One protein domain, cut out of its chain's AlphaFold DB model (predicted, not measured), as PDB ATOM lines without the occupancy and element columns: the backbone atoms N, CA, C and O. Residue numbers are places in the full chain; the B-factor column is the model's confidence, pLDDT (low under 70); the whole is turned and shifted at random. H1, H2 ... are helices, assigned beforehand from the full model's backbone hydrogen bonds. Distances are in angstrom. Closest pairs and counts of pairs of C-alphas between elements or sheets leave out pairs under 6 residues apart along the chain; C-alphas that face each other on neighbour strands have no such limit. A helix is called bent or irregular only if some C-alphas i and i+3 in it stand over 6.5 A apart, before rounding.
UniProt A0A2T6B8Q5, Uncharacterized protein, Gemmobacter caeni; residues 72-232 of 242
ATOM      1  N   THR A  72     129.036 125.134 188.180       70.88
ATOM      2  CA  THR A  72     129.283 125.378 186.749       70.88
ATOM      3  C   THR A  72     128.485 124.411 185.879       70.88
ATOM      4  O   THR A  72     127.793 124.842 184.962       70.88
ATOM      5  N   ARG A  73     128.507 123.111 186.196       68.62
ATOM      6  CA  ARG A  73     127.781 122.078 185.438       68.62
ATOM      7  C   ARG A  73     126.266 122.145 185.635       68.62
ATOM      8  O   ARG A  73     125.516 121.951 184.681       68.62
ATOM      9  N   LEU A  74     125.811 122.408 186.862       67.25
ATOM     10  CA  LEU A  74     124.391 122.526 187.206       67.25
ATOM     11  C   LEU A  74     123.754 123.737 186.521       67.25
ATOM     12  O   LEU A  74     122.709 123.609 185.889       67.25
ATOM     13  N   LEU A  75     124.404 124.892 186.645       74.44
ATOM     14  CA  LEU A  75     123.943 126.167 186.102       74.44
ATOM     15  C   LEU A  75     124.357 126.358 184.644       74.44
ATOM     16  O   LEU A  75     123.961 127.349 184.036       74.44
ATOM     17  N   ARG A  76     125.109 125.406 184.074       76.62
ATOM     18  CA  ARG A  76     125.526 125.407 182.670       76.62
ATOM     19  C   ARG A  76     126.321 126.666 182.318       76.62
ATOM     20  O   ARG A  76     126.056 127.310 181.307       76.62
ATOM     21  N   LEU A  77     127.252 127.062 183.189       82.25
ATOM     22  CA  LEU A  77     128.076 128.267 183.006       82.25
ATOM     23  C   LEU A  77     129.170 128.070 181.940       82.25
ATOM     24  O   LEU A  77     129.725 129.047 181.449       82.25
ATOM     25  N   ASP A  78     129.463 126.815 181.585       79.31
ATOM     26  CA  ASP A  78     130.396 126.394 180.534       79.31
ATOM     27  C   ASP A  78     129.773 126.374 179.126       79.31
ATOM     28  O   ASP A  78     130.489 126.206 178.139       79.31
ATOM     29  N   GLU A  79     128.454 126.548 179.009       80.44
ATOM     30  CA  GLU A  79     127.772 126.528 177.717       80.44
ATOM     31  C   GLU A  79     128.124 127.753 176.868       80.44
ATOM     32  O   GLU A  79     128.153 128.888 177.337       80.44
ATOM     33  N   GLU A  80     128.287 127.550 175.562       82.06
ATOM     34  CA  GLU A  80     128.441 128.674 174.641       82.06
ATOM     35  C   GLU A  80     127.144 129.490 174.541       82.06
ATOM     36  O   GLU A  80     127.151 130.709 174.410       82.06
ATOM     37  N   ARG A  81     125.991 128.830 174.559       85.25
ATOM     38  CA  ARG A  81     124.703 129.489 174.338       85.25
ATOM     39  C   ARG A  81     124.077 129.911 175.658       85.25
ATOM     40  O   ARG A  81     123.708 129.056 176.464       85.25
ATOM     41  N   SER A  82     123.877 131.218 175.832       91.62
ATOM     42  CA  SER A  82     123.307 131.785 177.057       91.62
ATOM     43  C   SER A  82     121.909 131.249 177.359       91.62
ATOM     44  O   SER A  82     121.527 131.178 178.521       91.62
ATOM     45  N   GLU A  83     121.138 130.818 176.352       89.94
ATOM     46  CA  GLU A  83     119.787 130.284 176.553       89.94
ATOM     47  C   GLU A  83     119.765 129.042 177.451       89.94
ATOM     48  O   GLU A  83     118.797 128.835 178.184       89.94
ATOM     49  N   GLN A  84     120.808 128.209 177.401       82.56
ATOM     50  CA  GLN A  84     120.888 127.004 178.228       82.56
ATOM     51  C   GLN A  84     121.147 127.357 179.693       82.56
ATOM     52  O   GLN A  84     120.454 126.856 180.578       82.56
ATOM     53  N   THR A  85     122.073 128.284 179.935       87.69
ATOM     54  CA  THR A  85     122.354 128.840 181.262       87.69
ATOM     55  C   THR A  85     121.128 129.539 181.836       87.69
ATOM     56  O   THR A  85     120.741 129.267 182.966       87.69
ATOM     57  N   VAL A  86     120.447 130.375 181.041       90.81
ATOM     58  CA  VAL A  86     119.203 131.048 181.450       90.81
ATOM     59  C   VAL A  86     118.161 130.029 181.891       90.81
ATOM     60  O   VAL A  86     117.567 130.197 182.949       90.81
ATOM     61  N   ARG A  87     117.945 128.957 181.119       80.62
ATOM     62  CA  ARG A  87     116.987 127.902 181.486       80.62
ATOM     63  C   ARG A  87     117.382 127.191 182.777       80.62
ATOM     64  O   ARG A  87     116.517 126.960 183.612       80.62
ATOM     65  N   ALA A  88     118.660 126.851 182.945       73.31
ATOM     66  CA  ALA A  88     119.149 126.193 184.153       73.31
ATOM     67  C   ALA A  88     118.959 127.077 185.396       73.31
ATOM     68  O   ALA A  88     118.429 126.621 186.407       73.31
ATOM     69  N   VAL A  89     119.314 128.359 185.289       83.44
ATOM     70  CA  VAL A  89     119.139 129.347 186.359       83.44
ATOM     71  C   VAL A  89     117.655 129.598 186.644       83.44
ATOM     72  O   VAL A  89     117.274 129.617 187.807       83.44
ATOM     73  N   GLU A  90     116.796 129.728 185.624       85.12
ATOM     74  CA  GLU A  90     115.340 129.872 185.806       85.12
ATOM     75  C   GLU A  90     114.728 128.656 186.522       85.12
ATOM     76  O   GLU A  90     113.858 128.835 187.369       85.12
ATOM     77  N   LEU A  91     115.176 127.434 186.210       75.06
ATOM     78  CA  LEU A  91     114.696 126.209 186.859       75.06
ATOM     79  C   LEU A  91     115.080 126.158 188.338       75.06
ATOM     80  O   LEU A  91     114.228 125.874 189.177       75.06
ATOM     81  N   VAL A  92     116.346 126.450 188.654       73.50
ATOM     82  CA  VAL A  92     116.819 126.544 190.042       73.50
ATOM     83  C   VAL A  92     116.047 127.625 190.780       73.50
ATOM     84  O   VAL A  92     115.503 127.359 191.846       73.50
ATOM     85  N   TRP A  93     115.968 128.819 190.195       83.00
ATOM     86  CA  TRP A  93     115.260 129.951 190.768       83.00
ATOM     87  C   TRP A  93     113.816 129.581 191.104       83.00
ATOM     88  O   TRP A  93     113.416 129.712 192.254       83.00
ATOM     89  N   PHE A  94     113.073 129.027 190.142       77.25
ATOM     90  CA  PHE A  94     111.675 128.645 190.329       77.25
ATOM     91  C   PHE A  94     111.485 127.547 191.385       77.25
ATOM     92  O   PHE A  94     110.526 127.601 192.144       77.25
ATOM     93  N   ALA A  95     112.400 126.575 191.466       72.38
ATOM     94  CA  ALA A  95     112.328 125.483 192.440       72.38
ATOM     95  C   ALA A  95     112.528 125.928 193.901       72.38
ATOM     96  O   ALA A  95     112.152 125.191 194.807       72.38
ATOM     97  N   HIS A  96     113.121 127.103 194.125       75.62
ATOM     98  CA  HIS A  96     113.385 127.658 195.457       75.62
ATOM     99  C   HIS A  96     112.371 128.733 195.877       75.62
ATOM    100  O   HIS A  96     112.452 129.232 196.997       75.62
ATOM    101  N   LEU A  97     111.433 129.107 195.000       77.06
ATOM    102  CA  LEU A  97     110.367 130.040 195.357       77.06
ATOM    103  C   LEU A  97     109.343 129.350 196.260       77.06
ATOM    104  O   LEU A  97     108.890 128.240 195.989       77.06
ATOM    105  N   THR A  98     108.948 130.046 197.317       81.19
ATOM    106  CA  THR A  98     107.850 129.653 198.205       81.19
ATOM    107  C   THR A  98     106.487 130.023 197.604       81.19
ATOM    108  O   THR A  98     106.400 130.907 196.750       81.19
ATOM    109  N   ASP A  99     105.393 129.409 198.074       81.62
ATOM    110  CA  ASP A  99     104.032 129.738 197.606       81.62
ATOM    111  C   ASP A  99     103.698 131.246 197.685       81.62
ATOM    112  O   ASP A  99     103.131 131.778 196.726       81.62
ATOM    113  N   PRO A 100     104.078 131.988 198.749       85.69
ATOM    114  CA  PRO A 100     103.897 133.438 198.782       85.69
ATOM    115  C   PRO A 100     104.697 134.189 197.707       85.69
ATOM    116  O   PRO A 100     104.206 135.173 197.163       85.69
ATOM    117  N   GLU A 101     105.914 133.743 197.388       84.06
ATOM    118  CA  GLU A 101     106.759 134.368 196.358       84.06
ATOM    119  C   GLU A 101     106.255 134.059 194.944       84.06
ATOM    120  O   GLU A 101     106.327 134.916 194.063       84.06
ATOM    121  N   LEU A 102     105.677 132.873 194.732       83.81
ATOM    122  CA  LEU A 102     104.993 132.517 193.486       83.81
ATOM    123  C   LEU A 102     103.750 133.384 193.233       83.81
ATOM    124  O   LEU A 102     103.391 133.617 192.079       83.81
ATOM    125  N   ALA A 103     103.113 133.879 194.296       86.31
ATOM    126  CA  ALA A 103     101.977 134.795 194.221       86.31
ATOM    127  C   ALA A 103     102.379 136.284 194.119       86.31
ATOM    128  O   ALA A 103     101.499 137.139 193.985       86.31
ATOM    129  N   ASP A 104     103.674 136.621 194.180       87.25
ATOM    130  CA  ASP A 104     104.138 138.012 194.157       87.25
ATOM    131  C   ASP A 104     103.882 138.654 192.771       87.25
ATOM    132  O   ASP A 104     104.356 138.149 191.746       87.25
ATOM    133  N   PRO A 105     103.171 139.798 192.689       87.12
ATOM    134  CA  PRO A 105     102.885 140.463 191.415       87.12
ATOM    135  C   PRO A 105     104.147 140.975 190.697       87.12
ATOM    136  O   PRO A 105     104.114 141.249 189.496       87.12
ATOM    137  N   GLY A 106     105.272 141.105 191.405       85.38
ATOM    138  CA  GLY A 106     106.582 141.458 190.869       85.38
ATOM    139  C   GLY A 106     107.330 140.299 190.203       85.38
ATOM    140  O   GLY A 106     108.351 140.546 189.554       85.38
ATOM    141  N   LEU A 107     106.836 139.059 190.298       87.31
ATOM    142  CA  LEU A 107     107.507 137.868 189.771       87.31
ATOM    143  C   LEU A 107     107.837 137.943 188.262       87.31
ATOM    144  O   LEU A 107     108.961 137.594 187.886       87.31
ATOM    145  N   PRO A 108     106.956 138.450 187.370       87.62
ATOM    146  CA  PRO A 108     107.295 138.596 185.953       87.62
ATOM    147  C   PRO A 108     108.467 139.558 185.712       87.62
ATOM    148  O   PRO A 108     109.339 139.282 184.888       87.62
ATOM    149  N   ALA A 109     108.525 140.670 186.454       84.44
ATOM    150  CA  ALA A 109     109.621 141.631 186.354       84.44
ATOM    151  C   ALA A 109     110.935 141.048 186.900       84.44
ATOM    152  O   ALA A 109     111.982 141.219 186.274       84.44
ATOM    153  N   ALA A 110     110.871 140.308 188.012       87.56
ATOM    154  CA  ALA A 110     112.004 139.566 188.563       87.56
ATOM    155  C   ALA A 110     112.555 138.547 187.550       87.56
ATOM    156  O   ALA A 110     113.762 138.480 187.326       87.56
ATOM    157  N   ARG A 111     111.680 137.827 186.841       90.31
ATOM    158  CA  ARG A 111     112.096 136.898 185.785       90.31
ATOM    159  C   ARG A 111     112.835 137.599 184.642       90.31
ATOM    160  O   ARG A 111     113.870 137.111 184.197       90.31
ATOM    161  N   ILE A 112     112.333 138.735 184.151       88.62
ATOM    162  CA  ILE A 112     113.009 139.482 183.072       88.62
ATOM    163  C   ILE A 112     114.387 139.969 183.536       88.62
ATOM    164  O   ILE A 112     115.354 139.890 182.773       88.62
ATOM    165  N   TRP A 113     114.486 140.418 184.788       88.94
ATOM    166  CA  TRP A 113     115.741 140.826 185.412       88.94
ATOM    167  C   TRP A 113     116.752 139.677 185.459       88.94
ATOM    168  O   TRP A 113     117.860 139.826 184.951       88.94
ATOM    169  N   LEU A 114     116.343 138.513 185.976       91.62
ATOM    170  CA  LEU A 114     117.151 137.290 186.035       91.62
ATOM    171  C   LEU A 114     117.702 136.910 184.655       91.62
ATOM    172  O   LEU A 114     118.905 136.720 184.494       91.62
ATOM    173  N   ARG A 115     116.835 136.854 183.636       93.81
ATOM    174  CA  ARG A 115     117.237 136.509 182.261       93.81
ATOM    175  C   ARG A 115     118.251 137.498 181.700       93.81
ATOM    176  O   ARG A 115     119.275 137.081 181.168       93.81
ATOM    177  N   SER A 116     117.960 138.792 181.836       92.31
ATOM    178  CA  SER A 116     118.808 139.850 181.286       92.31
ATOM    179  C   SER A 116     120.176 139.859 181.965       92.31
ATOM    180  O   SER A 116     121.182 140.006 181.284       92.31
ATOM    181  N   ALA A 117     120.225 139.623 183.280       91.81
ATOM    182  CA  ALA A 117     121.464 139.487 184.039       91.81
ATOM    183  C   ALA A 117     122.322 138.309 183.549       91.81
ATOM    184  O   ALA A 117     123.498 138.495 183.246       91.81
ATOM    185  N   VAL A 118     121.733 137.115 183.403       93.81
ATOM    186  CA  VAL A 118     122.454 135.910 182.948       93.81
ATOM    187  C   VAL A 118     122.993 136.086 181.525       93.81
ATOM    188  O   VAL A 118     124.151 135.768 181.254       93.81
ATOM    189  N   GLU A 119     122.174 136.606 180.607       95.00
ATOM    190  CA  GLU A 119     122.583 136.861 179.218       95.00
ATOM    191  C   GLU A 119     123.689 137.922 179.137       95.00
ATOM    192  O   GLU A 119     124.649 137.764 178.379       95.00
ATOM    193  N   ALA A 120     123.587 138.979 179.945       93.31
ATOM    194  CA  ALA A 120     124.587 140.034 180.021       93.31
ATOM    195  C   ALA A 120     125.917 139.532 180.601       93.31
ATOM    196  O   ALA A 120     126.973 139.834 180.048       93.31
ATOM    197  N   ALA A 121     125.879 138.719 181.661       93.06
ATOM    198  CA  ALA A 121     127.071 138.110 182.245       93.06
ATOM    199  C   ALA A 121     127.781 137.180 181.247       93.06
ATOM    200  O   ALA A 121     129.008 137.184 181.161       93.06
ATOM    201  N   HIS A 122     127.018 136.448 180.431       92.94
ATOM    202  CA  HIS A 122     127.541 135.662 179.310       92.94
ATOM    203  C   HIS A 122     128.227 136.519 178.250       92.94
ATOM    204  O   HIS A 122     129.355 136.237 177.839       92.94
ATOM    205  N   ALA A 123     127.548 137.576 177.800       91.88
ATOM    206  CA  ALA A 123     128.100 138.501 176.817       91.88
ATOM    207  C   ALA A 123     129.399 139.140 177.331       91.88
ATOM    208  O   ALA A 123     130.380 139.225 176.591       91.88
ATOM    209  N   TRP A 124     129.420 139.524 178.608       92.00
ATOM    210  CA  TRP A 124     130.592 140.060 179.287       92.00
ATOM    211  C   TRP A 124     131.731 139.035 179.337       92.00
ATOM    212  O   TRP A 124     132.812 139.300 178.817       92.00
ATOM    213  N   ALA A 125     131.482 137.830 179.856       90.88
ATOM    214  CA  ALA A 125     132.485 136.770 179.973       90.88
ATOM    215  C   ALA A 125     133.171 136.481 178.624       90.88
ATOM    216  O   ALA A 125     134.394 136.363 178.534       90.88
ATOM    217  N   ARG A 126     132.390 136.482 177.540       89.44
ATOM    218  CA  ARG A 126     132.888 136.338 176.167       89.44
ATOM    219  C   ARG A 126     133.723 137.520 175.696       89.44
ATOM    220  O   ARG A 126     134.805 137.307 175.150       89.44
ATOM    221  N   ALA A 127     133.245 138.746 175.902       88.31
ATOM    222  CA  ALA A 127     133.958 139.958 175.500       88.31
ATOM    223  C   ALA A 127     135.346 140.047 176.154       88.31
ATOM    224  O   ALA A 127     136.315 140.431 175.497       88.31
ATOM    225  N   TYR A 128     135.455 139.612 177.411       86.19
ATOM    226  CA  TYR A 128     136.703 139.624 178.179       86.19
ATOM    227  C   TYR A 128     137.476 138.297 178.142       86.19
ATOM    228  O   TYR A 128     138.553 138.207 178.727       86.19
ATOM    229  N   ARG A 129     136.983 137.288 177.405       87.06
ATOM    230  CA  ARG A 129     137.592 135.947 177.272       87.06
ATOM    231  C   ARG A 129     137.865 135.274 178.622       87.06
ATOM    232  O   ARG A 129     138.891 134.620 178.805       87.06
ATOM    233  N   THR A 130     136.940 135.426 179.560       86.31
ATOM    234  CA  THR A 130     136.991 134.819 180.894       86.31
ATOM    235  C   THR A 130     135.859 133.809 181.060       86.31
ATOM    236  O   THR A 130     134.782 134.029 180.508       86.31
ATOM    237  N   PRO A 131     136.037 132.729 181.840       86.19
ATOM    238  CA  PRO A 131     134.927 131.844 182.171       86.19
ATOM    239  C   PRO A 131     133.872 132.573 183.017       86.19
ATOM    240  O   PRO A 131     134.197 133.404 183.874       86.19
ATOM    241  N   LEU A 132     132.598 132.245 182.800       89.00
ATOM    242  CA  LEU A 132     131.528 132.645 183.706       89.00
ATOM    243  C   LEU A 132     131.601 131.769 184.964       89.00
ATOM    244  O   LEU A 132     131.654 130.547 184.866       89.00
ATOM    245  N   THR A 133     131.619 132.387 186.143       88.12
ATOM    246  CA  THR A 133     131.751 131.691 187.432       88.12
ATOM    247  C   THR A 133     130.486 131.877 188.271       88.12
ATOM    248  O   THR A 133     129.699 132.790 187.990       88.12
ATOM    249  N   PRO A 134     130.276 131.057 189.318       83.44
ATOM    250  CA  PRO A 134     129.180 131.272 190.260       83.44
ATOM    251  C   PRO A 134     129.193 132.680 190.873       83.44
ATOM    252  O   PRO A 134     128.142 133.303 190.984       83.44
ATOM    253  N   ASP A 135     130.375 133.230 191.172       88.38
ATOM    254  CA  ASP A 135     130.502 134.584 191.725       88.38
ATOM    255  C   ASP A 135     130.134 135.671 190.707       88.38
ATOM    256  O   ASP A 135     129.470 136.645 191.059       88.38
ATOM    257  N   HIS A 136     130.499 135.497 189.430       90.88
ATOM    258  CA  HIS A 136     130.056 136.402 188.365       90.88
ATOM    259  C   HIS A 136     128.532 136.387 188.219       90.88
ATOM    260  O   HIS A 136     127.921 137.445 188.066       90.88
ATOM    261  N   LEU A 137     127.925 135.199 188.291       89.88
ATOM    262  CA  LEU A 137     126.476 135.048 188.231       89.88
ATOM    263  C   LEU A 137     125.794 135.694 189.445       89.88
ATOM    264  O   LEU A 137     124.833 136.438 189.279       89.88
ATOM    265  N   ALA A 138     126.284 135.446 190.661       88.38
ATOM    266  CA  ALA A 138     125.732 136.060 191.866       88.38
ATOM    267  C   ALA A 138     125.815 137.592 191.794       88.38
ATOM    268  O   ALA A 138     124.824 138.281 192.036       88.38
ATOM    269  N   ALA A 139     126.967 138.117 191.369       88.88
ATOM    270  CA  ALA A 139     127.177 139.549 191.212       88.88
ATOM    271  C   ALA A 139     126.243 140.173 190.164       88.88
ATOM    272  O   ALA A 139     125.715 141.254 190.404       88.88
ATOM    273  N   CYS A 140     125.980 139.516 189.025       88.44
ATOM    274  CA  CYS A 140     125.121 140.098 187.983       88.44
ATOM    275  C   CYS A 140     123.645 140.197 188.362       88.44
ATOM    276  O   CYS A 140     122.902 140.966 187.750       88.44
ATOM    277  N   LEU A 141     123.210 139.445 189.373       87.25
ATOM    278  CA  LEU A 141     121.862 139.565 189.930       87.25
ATOM    279  C   LEU A 141     121.729 140.777 190.853       87.25
ATOM    280  O   LEU A 141     120.608 141.235 191.098       87.25
ATOM    281  N   GLU A 142     122.854 141.328 191.311       85.94
ATOM    282  CA  GLU A 142     122.893 142.576 192.051       85.94
ATOM    283  C   GLU A 142     122.754 143.792 191.129       85.94
ATOM    284  O   GLU A 142     123.322 143.839 190.037       85.94
ATOM    285  N   ALA A 143     122.028 144.824 191.574       78.06
ATOM    286  CA  ALA A 143     121.913 146.072 190.821       78.06
ATOM    287  C   ALA A 143     123.286 146.723 190.607       78.06
ATOM    288  O   ALA A 143     123.531 147.287 189.547       78.06
ATOM    289  N   GLY A 144     124.189 146.645 191.586       82.62
ATOM    290  CA  GLY A 144     125.461 147.359 191.542       82.62
ATOM    291  C   GLY A 144     125.278 148.878 191.540       82.62
ATOM    292  O   GLY A 144     124.263 149.409 191.995       82.62
ATOM    293  N   THR A 145     126.287 149.596 191.042       78.69
ATOM    294  CA  THR A 145     126.298 151.074 191.028       78.69
ATOM    295  C   THR A 145     126.743 151.684 189.697       78.69
ATOM    296  O   THR A 145     126.675 152.901 189.536       78.69
ATOM    297  N   GLY A 146     127.244 150.876 188.756       79.81
ATOM    298  CA  GLY A 146     127.909 151.360 187.540       79.81
ATOM    299  C   GLY A 146     129.346 151.859 187.771       79.81
ATOM    300  O   GLY A 146     130.054 152.197 186.819       79.81
ATOM    301  N   ALA A 147     129.803 151.945 189.028       82.31
ATOM    302  CA  ALA A 147     131.155 152.390 189.361       82.31
ATOM    303  C   ALA A 147     132.234 151.353 189.033       82.31
ATOM    304  O   ALA A 147     133.362 151.739 188.717       82.31
ATOM    305  N   GLY A 148     131.894 150.064 189.067       84.19
ATOM    306  CA  GLY A 148     132.806 148.979 188.729       84.19
ATOM    307  C   GLY A 148     133.284 149.092 187.285       84.19
ATOM    308  O   GLY A 148     134.489 149.053 187.036       84.19
ATOM    309  N   TYR A 149     132.371 149.333 186.340       86.06
ATOM    310  CA  TYR A 149     132.724 149.480 184.926       86.06
ATOM    311  C   TYR A 149     133.652 150.677 184.677       86.06
ATOM    312  O   TYR A 149     134.605 150.572 183.904       86.06
ATOM    313  N   ARG A 150     133.447 151.810 185.363       82.88
ATOM    314  CA  ARG A 150     134.343 152.972 185.225       82.88
ATOM    315  C   ARG A 150     135.749 152.672 185.730       82.88
ATOM    316  O   ARG A 150     136.719 152.963 185.033       82.88
ATOM    317  N   SER A 151     135.853 152.065 186.911       83.06
ATOM    318  CA  SER A 151     137.138 151.654 187.481       83.06
ATOM    319  C   SER A 151     137.848 150.651 186.572       83.06
ATOM    320  O   SER A 151     139.025 150.827 186.267       83.06
ATOM    321  N   HIS A 152     137.112 149.667 186.046       84.94
ATOM    322  CA  HIS A 152     137.622 148.730 185.051       84.94
ATOM    323  C   HIS A 152     138.125 149.450 183.795       84.94
ATOM    324  O   HIS A 152     139.224 149.178 183.327       84.94
ATOM    325  N   ARG A 153     137.369 150.406 183.250       83.62
ATOM    326  CA  ARG A 153     137.768 151.133 182.039       83.62
ATOM    327  C   ARG A 153     139.020 151.987 182.248       83.62
ATOM    328  O   ARG A 153     139.836 152.086 181.335       83.62
ATOM    329  N   ALA A 154     139.173 152.585 183.426       82.62
ATOM    330  CA  ALA A 154     140.339 153.392 183.770       82.62
ATOM    331  C   ALA A 154     141.598 152.541 184.011       82.62
ATOM    332  O   ALA A 154     142.681 152.922 183.576       82.62
ATOM    333  N   TRP A 155     141.456 151.385 184.673       81.94
ATOM    334  CA  TRP A 155     142.592 150.639 185.239       81.94
ATOM    335  C   TRP A 155     142.740 149.194 184.744       81.94
ATOM    336  O   TRP A 155     143.692 148.517 185.120       81.94
ATOM    337  N   ARG A 156     141.819 148.703 183.908       80.06
ATOM    338  CA  ARG A 156     141.742 147.314 183.406       80.06
ATOM    339  C   ARG A 156     141.771 146.244 184.510       80.06
ATOM    340  O   ARG A 156     142.269 145.142 184.299       80.06
ATOM    341  N   THR A 157     141.239 146.557 185.688       76.69
ATOM    342  CA  THR A 157     141.149 145.633 186.832       76.69
ATOM    343  C   THR A 157     140.020 144.623 186.648       76.69
ATOM    344  O   THR A 157     139.023 144.988 186.041       76.69
ATOM    345  N   PRO A 158     140.071 143.402 187.207       76.06
ATOM    346  CA  PRO A 158     138.944 142.465 187.147       76.06
ATOM    347  C   PRO A 158     137.620 143.113 187.591       76.06
ATOM    348  O   PRO A 158     137.593 143.846 188.582       76.06
ATOM    349  N   LEU A 159     136.540 142.877 186.841       80.62
ATOM    350  CA  LEU A 159     135.205 143.413 187.118       80.62
ATOM    351  C   LEU A 159     134.280 142.265 187.519       80.62
ATOM    352  O   LEU A 159     134.142 141.309 186.765       80.62
ATOM    353  N   LEU A 160     133.610 142.382 188.665       85.50
ATOM    354  CA  LEU A 160     132.410 141.589 188.920       85.50
ATOM    355  C   LEU A 160     131.244 142.244 188.164       85.50
ATOM    356  O   LEU A 160     131.007 143.440 188.356       85.50
ATOM    357  N   PRO A 161     130.543 141.518 187.279       85.12
ATOM    358  CA  PRO A 161     129.618 142.120 186.331       85.12
ATOM    359  C   PRO A 161     128.256 142.398 186.975       85.12
ATOM    360  O   PRO A 161     127.279 141.743 186.638       85.12
ATOM    361  N   ALA A 162     128.166 143.359 187.896       89.81
ATOM    362  CA  ALA A 162     126.870 143.771 188.430       89.81
ATOM    363  C   ALA A 162     126.007 144.439 187.348       89.81
ATOM    364  O   ALA A 162     126.500 144.968 186.349       89.81
ATOM    365  N   LEU A 163     124.692 144.427 187.532       87.94
ATOM    366  CA  LEU A 163     123.739 144.737 186.469       87.94
ATOM    367  C   LEU A 163     123.868 146.163 185.908       87.94
ATOM    368  O   LEU A 163     123.806 146.361 184.696       87.94
ATOM    369  N   LEU A 164     124.098 147.165 186.759       88.56
ATOM    370  CA  LEU A 164     124.336 148.537 186.303       88.56
ATOM    371  C   LEU A 164     125.736 148.745 185.718       88.56
ATOM    372  O   LEU A 164     125.910 149.649 184.903       88.56
ATOM    373  N   ASP A 165     126.717 147.913 186.075       89.69
ATOM    374  CA  ASP A 165     128.025 147.901 185.409       89.69
ATOM    375  C   ASP A 165     127.903 147.321 183.994       89.69
ATOM    376  O   ASP A 165     128.445 147.883 183.043       89.69
ATOM    377  N   LEU A 166     127.108 146.262 183.834       90.19
ATOM    378  CA  LEU A 166     126.754 145.678 182.540       90.19
ATOM    379  C   LEU A 166     125.938 146.642 181.670       90.19
ATOM    380  O   LEU A 166     126.195 146.749 180.472       90.19
ATOM    381  N   GLN A 167     125.001 147.391 182.259       90.81
ATOM    382  CA  GLN A 167     124.263 148.440 181.552       90.81
ATOM    383  C   GLN A 167     125.189 149.582 181.115       90.81
ATOM    384  O   GLN A 167     125.097 150.048 179.980       90.81
ATOM    385  N   ALA A 168     126.095 150.033 181.989       90.75
ATOM    386  CA  ALA A 168     127.077 151.061 181.651       90.75
ATOM    387  C   ALA A 168     128.001 150.598 180.515       90.75
ATOM    388  O   ALA A 168     128.251 151.362 179.582       90.75
ATOM    389  N   TRP A 169     128.443 149.339 180.560       91.25
ATOM    390  CA  TRP A 169     129.201 148.698 179.491       91.25
ATOM    391  C   TRP A 169     128.424 148.675 178.169       91.25
ATOM    392  O   TRP A 169     128.934 149.158 177.160       91.25
ATOM    393  N   ALA A 170     127.170 148.213 178.177       91.94
ATOM    394  CA  ALA A 170     126.332 148.163 176.981       91.94
ATOM    395  C   ALA A 170     126.116 149.540 176.343       91.94
ATOM    396  O   ALA A 170     126.198 149.675 175.123       91.94
ATOM    397  N   LEU A 171     125.873 150.569 177.160       90.56
ATOM    398  CA  LEU A 171     125.694 151.942 176.689       90.56
ATOM    399  C   LEU A 171     126.991 152.524 176.115       90.56
ATOM    400  O   LEU A 171     126.972 153.136 175.046       90.56
ATOM    401  N   ALA A 172     128.112 152.335 176.813       89.50
ATOM    402  CA  ALA A 172     129.407 152.863 176.402       89.50
ATOM    403  C   ALA A 172     129.913 152.221 175.103       89.50
ATOM    404  O   ALA A 172     130.400 152.932 174.220       89.50
ATOM    405  N   ASP A 173     129.742 150.906 174.976       89.81
ATOM    406  CA  ASP A 173     130.225 150.119 173.840       89.81
ATOM    407  C   ASP A 173     129.151 149.952 172.748       89.81
ATOM    408  O   ASP A 173     129.390 149.299 171.732       89.81
ATOM    409  N   ARG A 174     127.973 150.573 172.926       89.25
ATOM    410  CA  ARG A 174     126.829 150.548 171.994       89.25
ATOM    411  C   ARG A 174     126.405 149.128 171.611       89.25
ATOM    412  O   ARG A 174     126.157 148.827 170.443       89.25
ATOM    413  N   ILE A 175     126.321 148.253 172.606       91.44
ATOM    414  CA  ILE A 175     125.917 146.863 172.413       91.44
ATOM    415  C   ILE A 175     124.445 146.822 172.010       91.44
ATOM    416  O   ILE A 175     123.569 147.203 172.783       91.44
ATOM    417  N   SER A 176     124.175 146.315 170.808       89.31
ATOM    418  CA  SER A 176     122.822 146.026 170.340       89.31
ATOM    419  C   SER A 176     122.544 144.541 170.539       89.31
ATOM    420  O   SER A 176     122.966 143.697 169.748       89.31
ATOM    421  N   ALA A 177     121.890 144.217 171.652       90.06
ATOM    422  CA  ALA A 177     121.507 142.857 171.992       90.06
ATOM    423  C   ALA A 177     120.145 142.851 172.703       90.06
ATOM    424  O   ALA A 177     119.890 143.736 173.521       90.06
ATOM    425  N   PRO A 178     119.300 141.823 172.496       91.12
ATOM    426  CA  PRO A 178     117.962 141.787 173.086       91.12
ATOM    427  C   PRO A 178     117.938 141.887 174.618       91.12
ATOM    428  O   PRO A 178     116.969 142.383 175.189       91.12
ATOM    429  N   TRP A 179     118.983 141.401 175.297       92.12
ATOM    430  CA  TRP A 179     119.108 141.512 176.752       92.12
ATOM    431  C   TRP A 179     119.305 142.964 177.200       92.12
ATOM    432  O   TRP A 179     118.745 143.357 178.219       92.12
ATOM    433  N   ALA A 180     120.049 143.765 176.431       91.62
ATOM    434  CA  ALA A 180     120.353 145.156 176.757       91.62
ATOM    435  C   ALA A 180     119.098 146.026 176.622       91.62
ATOM    436  O   ALA A 180     118.810 146.834 177.502       91.62
ATOM    437  N   ASP A 181     118.294 145.786 175.583       91.31
ATOM    438  CA  ASP A 181     117.021 146.486 175.379       91.31
ATOM    439  C   ASP A 181     116.008 146.151 176.482       91.31
ATOM    440  O   ASP A 181     115.373 147.042 177.052       91.31
ATOM    441  N   ARG A 182     115.883 144.862 176.839       91.44
ATOM    442  CA  ARG A 182     115.029 144.421 177.958       91.44
ATOM    443  C   ARG A 182     115.471 145.034 179.277       91.44
ATOM    444  O   ARG A 182     114.631 145.511 180.037       91.44
ATOM    445  N   LEU A 183     116.775 145.032 179.538       87.81
ATOM    446  CA  LEU A 183     117.344 145.599 180.749       87.81
ATOM    447  C   LEU A 183     117.071 147.100 180.843       87.81
ATOM    448  O   LEU A 183     116.558 147.565 181.860       87.81
ATOM    449  N   ALA A 184     117.332 147.840 179.766       89.56
ATOM    450  CA  ALA A 184     117.053 149.266 179.686       89.56
ATOM    451  C   ALA A 184     115.566 149.567 179.924       89.56
ATOM    452  O   ALA A 184     115.247 150.455 180.714       89.56
ATOM    453  N   ALA A 185     114.656 148.798 179.317       89.19
ATOM    454  CA  ALA A 185     113.218 148.940 179.535       89.19
ATOM    455  C   ALA A 185     112.815 148.648 180.994       89.19
ATOM    456  O   ALA A 185     112.050 149.404 181.596       89.19
ATOM    457  N   CYS A 186     113.360 147.588 181.599       85.94
ATOM    458  CA  CYS A 186     113.108 147.249 183.000       85.94
ATOM    459  C   CYS A 186     113.597 148.328 183.970       85.94
ATOM    460  O   CYS A 186     112.906 148.620 184.952       85.94
ATOM    461  N   LEU A 187     114.771 148.903 183.705       87.00
ATOM    462  CA  LEU A 187     115.349 149.985 184.498       87.00
ATOM    463  C   LEU A 187     114.565 151.289 184.322       87.00
ATOM    464  O   LEU A 187     114.251 151.933 185.316       87.00
ATOM    465  N   ALA A 188     114.161 151.634 183.095       88.75
ATOM    466  CA  ALA A 188     113.332 152.808 182.807       88.75
ATOM    467  C   ALA A 188     111.966 152.769 183.509       88.75
ATOM    468  O   ALA A 188     111.418 153.810 183.861       88.75
ATOM    469  N   ALA A 189     111.437 151.574 183.780       86.62
ATOM    470  CA  ALA A 189     110.226 151.389 184.574       86.62
ATOM    471  C   ALA A 189     110.439 151.562 186.097       86.62
ATOM    472  O   ALA A 189     109.513 151.312 186.872       86.62
ATOM    473  N   ILE A 190     111.646 151.907 186.564       85.75
ATOM    474  CA  ILE A 190     111.931 152.199 187.975       85.75
ATOM    475  C   ILE A 190     111.903 153.715 188.192       85.75
ATOM    476  O   ILE A 190     112.663 154.437 187.545       85.75
ATOM    477  N   PRO A 191     111.095 154.220 189.144       84.31
ATOM    478  CA  PRO A 191     111.094 155.635 189.486       84.31
ATOM    479  C   PRO A 191     112.490 156.148 189.860       84.31
ATOM    480  O   PRO A 191     113.159 155.594 190.735       84.31
ATOM    481  N   GLY A 192     112.910 157.233 189.209       82.56
ATOM    482  CA  GLY A 192     114.211 157.862 189.445       82.56
ATOM    483  C   GLY A 192     115.388 157.204 188.719       82.56
ATOM    484  O   GLY A 192     116.528 157.546 189.022       82.56
ATOM    485  N   TYR A 193     115.151 156.274 187.788       87.12
ATOM    486  CA  TYR A 193     116.206 155.821 186.884       87.12
ATOM    487  C   TYR A 193     116.511 156.875 185.812       87.12
ATOM    488  O   TYR A 193     115.604 157.415 185.181       87.12
ATOM    489  N   ASP A 194     117.800 157.102 185.573       86.81
ATOM    490  CA  ASP A 194     118.326 157.892 184.463       86.81
ATOM    491  C   ASP A 194     119.551 157.158 183.899       86.81
ATOM    492  O   ASP A 194     120.474 156.795 184.634       86.81
ATOM    493  N   SER A 195     119.550 156.913 182.588       84.69
ATOM    494  CA  SER A 195     120.612 156.186 181.885       84.69
ATOM    495  C   SER A 195     121.947 156.939 181.855       84.69
ATOM    496  O   SER A 195     122.985 156.316 181.631       84.69
ATOM    497  N   ALA A 196     121.957 158.244 182.143       84.38
ATOM    498  CA  ALA A 196     123.181 159.013 182.338       84.38
ATOM    499  C   ALA A 196     123.857 158.728 183.695       84.38
ATOM    500  O   ALA A 196     125.064 158.945 183.841       84.38
ATOM    501  N   ILE A 197     123.130 158.215 184.696       79.12
ATOM    502  CA  ILE A 197     123.669 157.997 186.050       79.12
ATOM    503  C   ILE A 197     124.751 156.900 186.086       79.12
ATOM    504  O   ILE A 197     125.842 157.185 186.589       79.12
ATOM    505  N   PRO A 198     124.549 155.695 185.507       76.50
ATOM    506  CA  PRO A 198     125.587 154.660 185.480       76.50
ATOM    507  C   PRO A 198     126.900 155.133 184.830       76.50
ATOM    508  O   PRO A 198     127.990 154.742 185.256       76.50
ATOM    509  N   LEU A 199     126.802 156.023 183.836       78.38
ATOM    510  CA  LEU A 199     127.945 156.582 183.109       78.38
ATOM    511  C   LEU A 199     128.622 157.744 183.850       78.38
ATOM    512  O   LEU A 199     129.845 157.861 183.806       78.38
ATOM    513  N   SER A 200     127.851 158.590 184.538       78.25
ATOM    514  CA  SER A 200     128.368 159.769 185.254       78.25
ATOM    515  C   SER A 200     129.000 159.435 186.603       78.25
ATOM    516  O   SER A 200     129.856 160.172 187.085       78.25
ATOM    517  N   GLY A 201     128.593 158.327 187.225       69.31
ATOM    518  CA  GLY A 201     129.063 157.957 188.556       69.31
ATOM    519  C   GLY A 201     128.438 158.711 189.707       69.31
ATOM    520  O   GLY A 201     128.894 158.562 190.842       69.31
ATOM    521  N   ALA A 202     127.378 159.462 189.426       79.81
ATOM    522  CA  ALA A 202     126.515 159.984 190.460       79.81
ATOM    523  C   ALA A 202     125.895 158.834 191.281       79.81
ATOM    524  O   ALA A 202     125.628 157.751 190.747       79.81
ATOM    525  N   PRO A 203     125.650 159.043 192.584       80.12
ATOM    526  CA  PRO A 203     124.926 158.070 193.383       80.12
ATOM    527  C   PRO A 203     123.502 157.901 192.842       80.12
ATOM    528  O   PRO A 203     122.812 158.876 192.545       80.12
ATOM    529  N   LEU A 204     123.038 156.652 192.766       81.50
ATOM    530  CA  LEU A 204     121.663 156.346 192.370       81.50
ATOM    531  C   LEU A 204     120.672 156.942 193.380       81.50
ATOM    532  O   LEU A 204     120.934 156.844 194.583       81.50
ATOM    533  N   PRO A 205     119.521 157.483 192.955       86.38
ATOM    534  CA  PRO A 205     118.511 157.985 193.878       86.38
ATOM    535  C   PRO A 205     118.031 156.911 194.861       86.38
ATOM    536  O   PRO A 205     117.886 155.741 194.509       86.38
ATOM    537  N   GLU A 206     117.717 157.305 196.094       85.25
ATOM    538  CA  GLU A 206     117.246 156.370 197.129       85.25
ATOM    539  C   GLU A 206     115.943 155.657 196.732       85.25
ATOM    540  O   GLU A 206     115.736 154.488 197.050       85.25
ATOM    541  N   ALA A 207     115.062 156.340 195.993       85.56
ATOM    542  CA  ALA A 207     113.851 155.735 195.440       85.56
ATOM    543  C   ALA A 207     114.178 154.585 194.471       85.56
ATOM    544  O   ALA A 207     113.593 153.506 194.584       85.56
ATOM    545  N   PHE A 208     115.165 154.790 193.593       87.38
ATOM    546  CA  PHE A 208     115.646 153.760 192.680       87.38
ATOM    547  C   PHE A 208     116.249 152.586 193.455       87.38
ATOM    548  O   PHE A 208     115.857 151.445 193.226       87.38
ATOM    549  N   ARG A 209     117.155 152.851 194.409       85.00
ATOM    550  CA  ARG A 209     117.825 151.797 195.192       85.00
ATOM    551  C   ARG A 209     116.830 150.897 195.919       85.00
ATOM    552  O   ARG A 209     116.955 149.677 195.849       85.00
ATOM    553  N   ARG A 210     115.811 151.480 196.559       84.56
ATOM    554  CA  ARG A 210     114.760 150.713 197.248       84.56
ATOM    555  C   ARG A 210     113.929 149.873 196.284       84.56
ATOM    556  O   ARG A 210     113.694 148.698 196.551       84.56
ATOM    557  N   ALA A 211     113.513 150.448 195.158       82.88
ATOM    558  CA  ALA A 211     112.714 149.738 194.163       82.88
ATOM    559  C   ALA A 211     113.506 148.614 193.467       82.88
ATOM    560  O   ALA A 211     112.977 147.520 193.272       82.88
ATOM    561  N   ALA A 212     114.780 148.852 193.145       83.12
ATOM    562  CA  ALA A 212     115.687 147.841 192.613       83.12
ATOM    563  C   ALA A 212     115.929 146.721 193.638       83.12
ATOM    564  O   ALA A 212     115.763 145.551 193.305       83.12
ATOM    565  N   GLY A 213     116.205 147.066 194.902       82.25
ATOM    566  CA  GLY A 213     116.376 146.095 195.985       82.25
ATOM    567  C   GLY A 213     115.145 145.209 196.199       82.25
ATOM    568  O   GLY A 213     115.277 143.994 196.337       82.25
ATOM    569  N   ALA A 214     113.938 145.782 196.143       78.25
ATOM    570  CA  ALA A 214     112.694 145.016 196.232       78.25
ATOM    571  C   ALA A 214     112.549 143.995 195.088       78.25
ATOM    572  O   ALA A 214     112.150 142.859 195.332       78.25
ATOM    573  N   ARG A 215     112.923 144.375 193.856       77.38
ATOM    574  CA  ARG A 215     112.916 143.471 192.690       77.38
ATOM    575  C   ARG A 215     113.984 142.382 192.795       77.38
ATOM    576  O   ARG A 215     113.720 141.235 192.450       77.38
ATOM    577  N   MET A 216     115.166 142.730 193.298       80.19
ATOM    578  CA  MET A 216     116.296 141.810 193.450       80.19
ATOM    579  C   MET A 216     116.095 140.770 194.547       80.19
ATOM    580  O   MET A 216     116.669 139.688 194.475       80.19
ATOM    581  N   ARG A 217     115.285 141.077 195.565       80.50
ATOM    582  CA  ARG A 217     115.017 140.149 196.669       80.50
ATOM    583  C   ARG A 217     114.546 138.782 196.161       80.50
ATOM    584  O   ARG A 217     114.992 137.770 196.685       80.50
ATOM    585  N   LEU A 218     113.692 138.767 195.135       77.88
ATOM    586  CA  LEU A 218     113.148 137.537 194.555       77.88
ATOM    587  C   LEU A 218     114.155 136.792 193.673       77.88
ATOM    588  O   LEU A 218     114.068 135.578 193.567       77.88
ATOM    589  N   THR A 219     115.092 137.484 193.019       80.06
ATOM    590  CA  THR A 219     116.032 136.862 192.066       80.06
ATOM    591  C   THR A 219     117.326 136.402 192.721       80.06
ATOM    592  O   THR A 219     117.857 135.351 192.373       80.06
ATOM    593  N   MET A 220     117.852 137.198 193.647       79.12
ATOM    594  CA  MET A 220     119.208 137.047 194.156       79.12
ATOM    595  C   MET A 220     119.298 135.978 195.242       79.12
ATOM    596  O   MET A 220     120.247 135.198 195.250       79.12
ATOM    597  N   ARG A 221     118.304 135.926 196.137       79.38
ATOM    598  CA  ARG A 221     118.315 135.018 197.286       79.38
ATOM    599  C   ARG A 221     118.366 133.542 196.860       79.38
ATOM    600  O   ARG A 221     119.325 132.893 197.246       79.38
ATOM    601  N   PRO A 222     117.472 133.027 195.993       75.81
ATOM    602  CA  PRO A 222     117.516 131.621 195.581       75.81
ATOM    603  C   PRO A 222     118.856 131.155 195.001       75.81
ATOM    604  O   PRO A 222     119.316 130.050 195.270       75.81
ATOM    605  N   VAL A 223     119.486 131.998 194.179       77.75
ATOM    606  CA  VAL A 223     120.748 131.653 193.513       77.75
ATOM    607  C   VAL A 223     121.920 131.737 194.488       77.75
ATOM    608  O   VAL A 223     122.810 130.893 194.436       77.75
ATOM    609  N   ARG A 224     121.919 132.730 195.384       81.81
ATOM    610  CA  ARG A 224     122.962 132.889 196.400       81.81
ATOM    611  C   ARG A 224     122.878 131.806 197.468       81.81
ATOM    612  O   ARG A 224     123.901 131.198 197.749       81.81
ATOM    613  N   ASP A 225     121.675 131.512 197.957       74.75
ATOM    614  CA  ASP A 225     121.419 130.439 198.921       74.75
ATOM    615  C   ASP A 225     121.930 129.102 198.353       74.75
ATOM    616  O   ASP A 225     122.698 128.424 199.021       74.75
ATOM    617  N   LEU A 226     121.659 128.782 197.075       72.75
ATOM    618  CA  LEU A 226     122.228 127.591 196.424       72.75
ATOM    619  C   LEU A 226     123.769 127.594 196.394       72.75
ATOM    620  O   LEU A 226     124.397 126.563 196.644       72.75
ATOM    621  N   ILE A 227     124.388 128.713 196.002       72.19
ATOM    622  CA  ILE A 227     125.854 128.817 195.913       72.19
ATOM    623  C   ILE A 227     126.475 128.612 197.296       72.19
ATOM    624  O   ILE A 227     127.427 127.839 197.431       72.19
ATOM    625  N   ASP A 228     125.919 129.276 198.306       76.44
ATOM    626  CA  ASP A 228     126.392 129.213 199.681       76.44
ATOM    627  C   ASP A 228     126.157 127.817 200.271       76.44
ATOM    628  O   ASP A 228     127.082 127.248 200.840       76.44
ATOM    629  N   GLU A 229     124.989 127.201 200.065       66.94
ATOM    630  CA  GLU A 229     124.682 125.835 200.512       66.94
ATOM    631  C   GLU A 229     125.664 124.810 199.936       66.94
ATOM    632  O   GLU A 229     126.285 124.063 200.692       66.94
ATOM    633  N   VAL A 230     125.888 124.806 198.617       61.81
ATOM    634  CA  VAL A 230     126.809 123.847 197.977       61.81
ATOM    635  C   VAL A 230     128.255 124.060 198.445       61.81
ATOM    636  O   VAL A 230     129.011 123.097 198.605       61.81
ATOM    637  N   ARG A 231     128.662 125.311 198.693       67.25
ATOM    638  CA  ARG A 231     129.997 125.639 199.222       67.25
ATOM    639  C   ARG A 231     130.138 125.303 200.714       67.25
ATOM    640  O   ARG A 231     131.212 124.884 201.135       67.25
ATOM    641  N   MET A 232     129.076 125.430 201.506       62.22
ATOM    642  CA  MET A 232     129.065 125.102 202.938       62.22
ATOM    643  C   MET A 232     128.994 123.594 203.189       62.22
ATOM    644  O   MET A 232     129.713 123.094 204.053       62.22
TER     645      MET A 232
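AT A GLANCE: This is residues 72 to 232 of the 242 residues of an uncharacterized protein of Gemmobacter caeni (UniProt A0A2T6B8Q5). The domain is a rounded body of crossed helices, with H4 running through the middle and H2, H5, H7, H8 and the long, kinked H10 packed round it. H6 and H9 pack on H7, the short H1 packs on H2, and H3 lies at the far end from H6. The printed part has 161 residues with ten named helices, H1 to H10 in order along the chain, and no named strand; the class is all helix. It is compact, with a radius of gyration of the C-alphas of 15.0 A and spans of 40 by 35 by 30 A.

HOW THE PARTS SIT: H10, residues 206 to 232, has a kink of 54 degrees near residue 219; it is neither bent nor irregular, but only just: C-alphas 219 and 222 are 6.5 A apart. With residues 215 to 219 alone it touches H4, residues 107 to 127, closest at the C-alphas of Arg 215 and Ala 110, 5.8 A. H10 touches H5, residues 134 to 141, at a shallow tilt of 19 degrees, opposite ways, closest at the C-alphas of Met 220 and Leu 141, 5.6 A. With residues 219 to 223 alone it touches H2, residues 82 to 95, about perpendicular at 87 degrees, closest at the C-alphas of Pro 222 and Trp 93, 5.6 A. H4 and H8, residues 178 to 188, touch at a steep tilt of 50 degrees, opposite ways, closest at the C-alphas of Ser 116 and Trp 179, 4.8 A. H7, residues 163 to 172, and H4 are the hubs, touching five helices each; their closest C-alphas are those of Leu 163 and Ala 117, 6.2 A. H7 touches H6, residues 147 to 155, closest at Asp 165 and Tyr 149, C-alphas 5.0 A apart, and H9, residues 196 to 200, closest at Ala 168 and Pro 198, C-alphas 5.5 A apart. H1, residues 72 to 75, touches H2, closest at the C-alphas of Leu 75 and Ala 88, 5.2 A; H3, residues 99 to 102, touches no helix. Every O i to N i+4 pair is within hydrogen-bond range in H2, H4, H5, H6, H7, H8 and H9, 18 of 23 are in H10, and H1 and H3 are too short for such a pair.

IN THESE COORDINATES: H10 is 33.9 A long from C-alpha 206 to C-alpha 232, at (129.065, 125.102, 202.938). H4 is 30.1 A long, beginning at C-alpha 107, (107.507, 137.868, 189.771). H2 measures 19.9 A, H8 15.4 A and H7 14.1 A. H1 begins at C-alpha 72, (129.283, 125.378, 186.749).

THE WHOLE: The two C-alphas farthest apart, those of Asp 99 and Trp 155, are 45.6 A apart. The printed part has no cut and no long link. Mean pLDDT of the printed part is 84.0; residues 73 to 74, 201 and 229 to 232 are under 70.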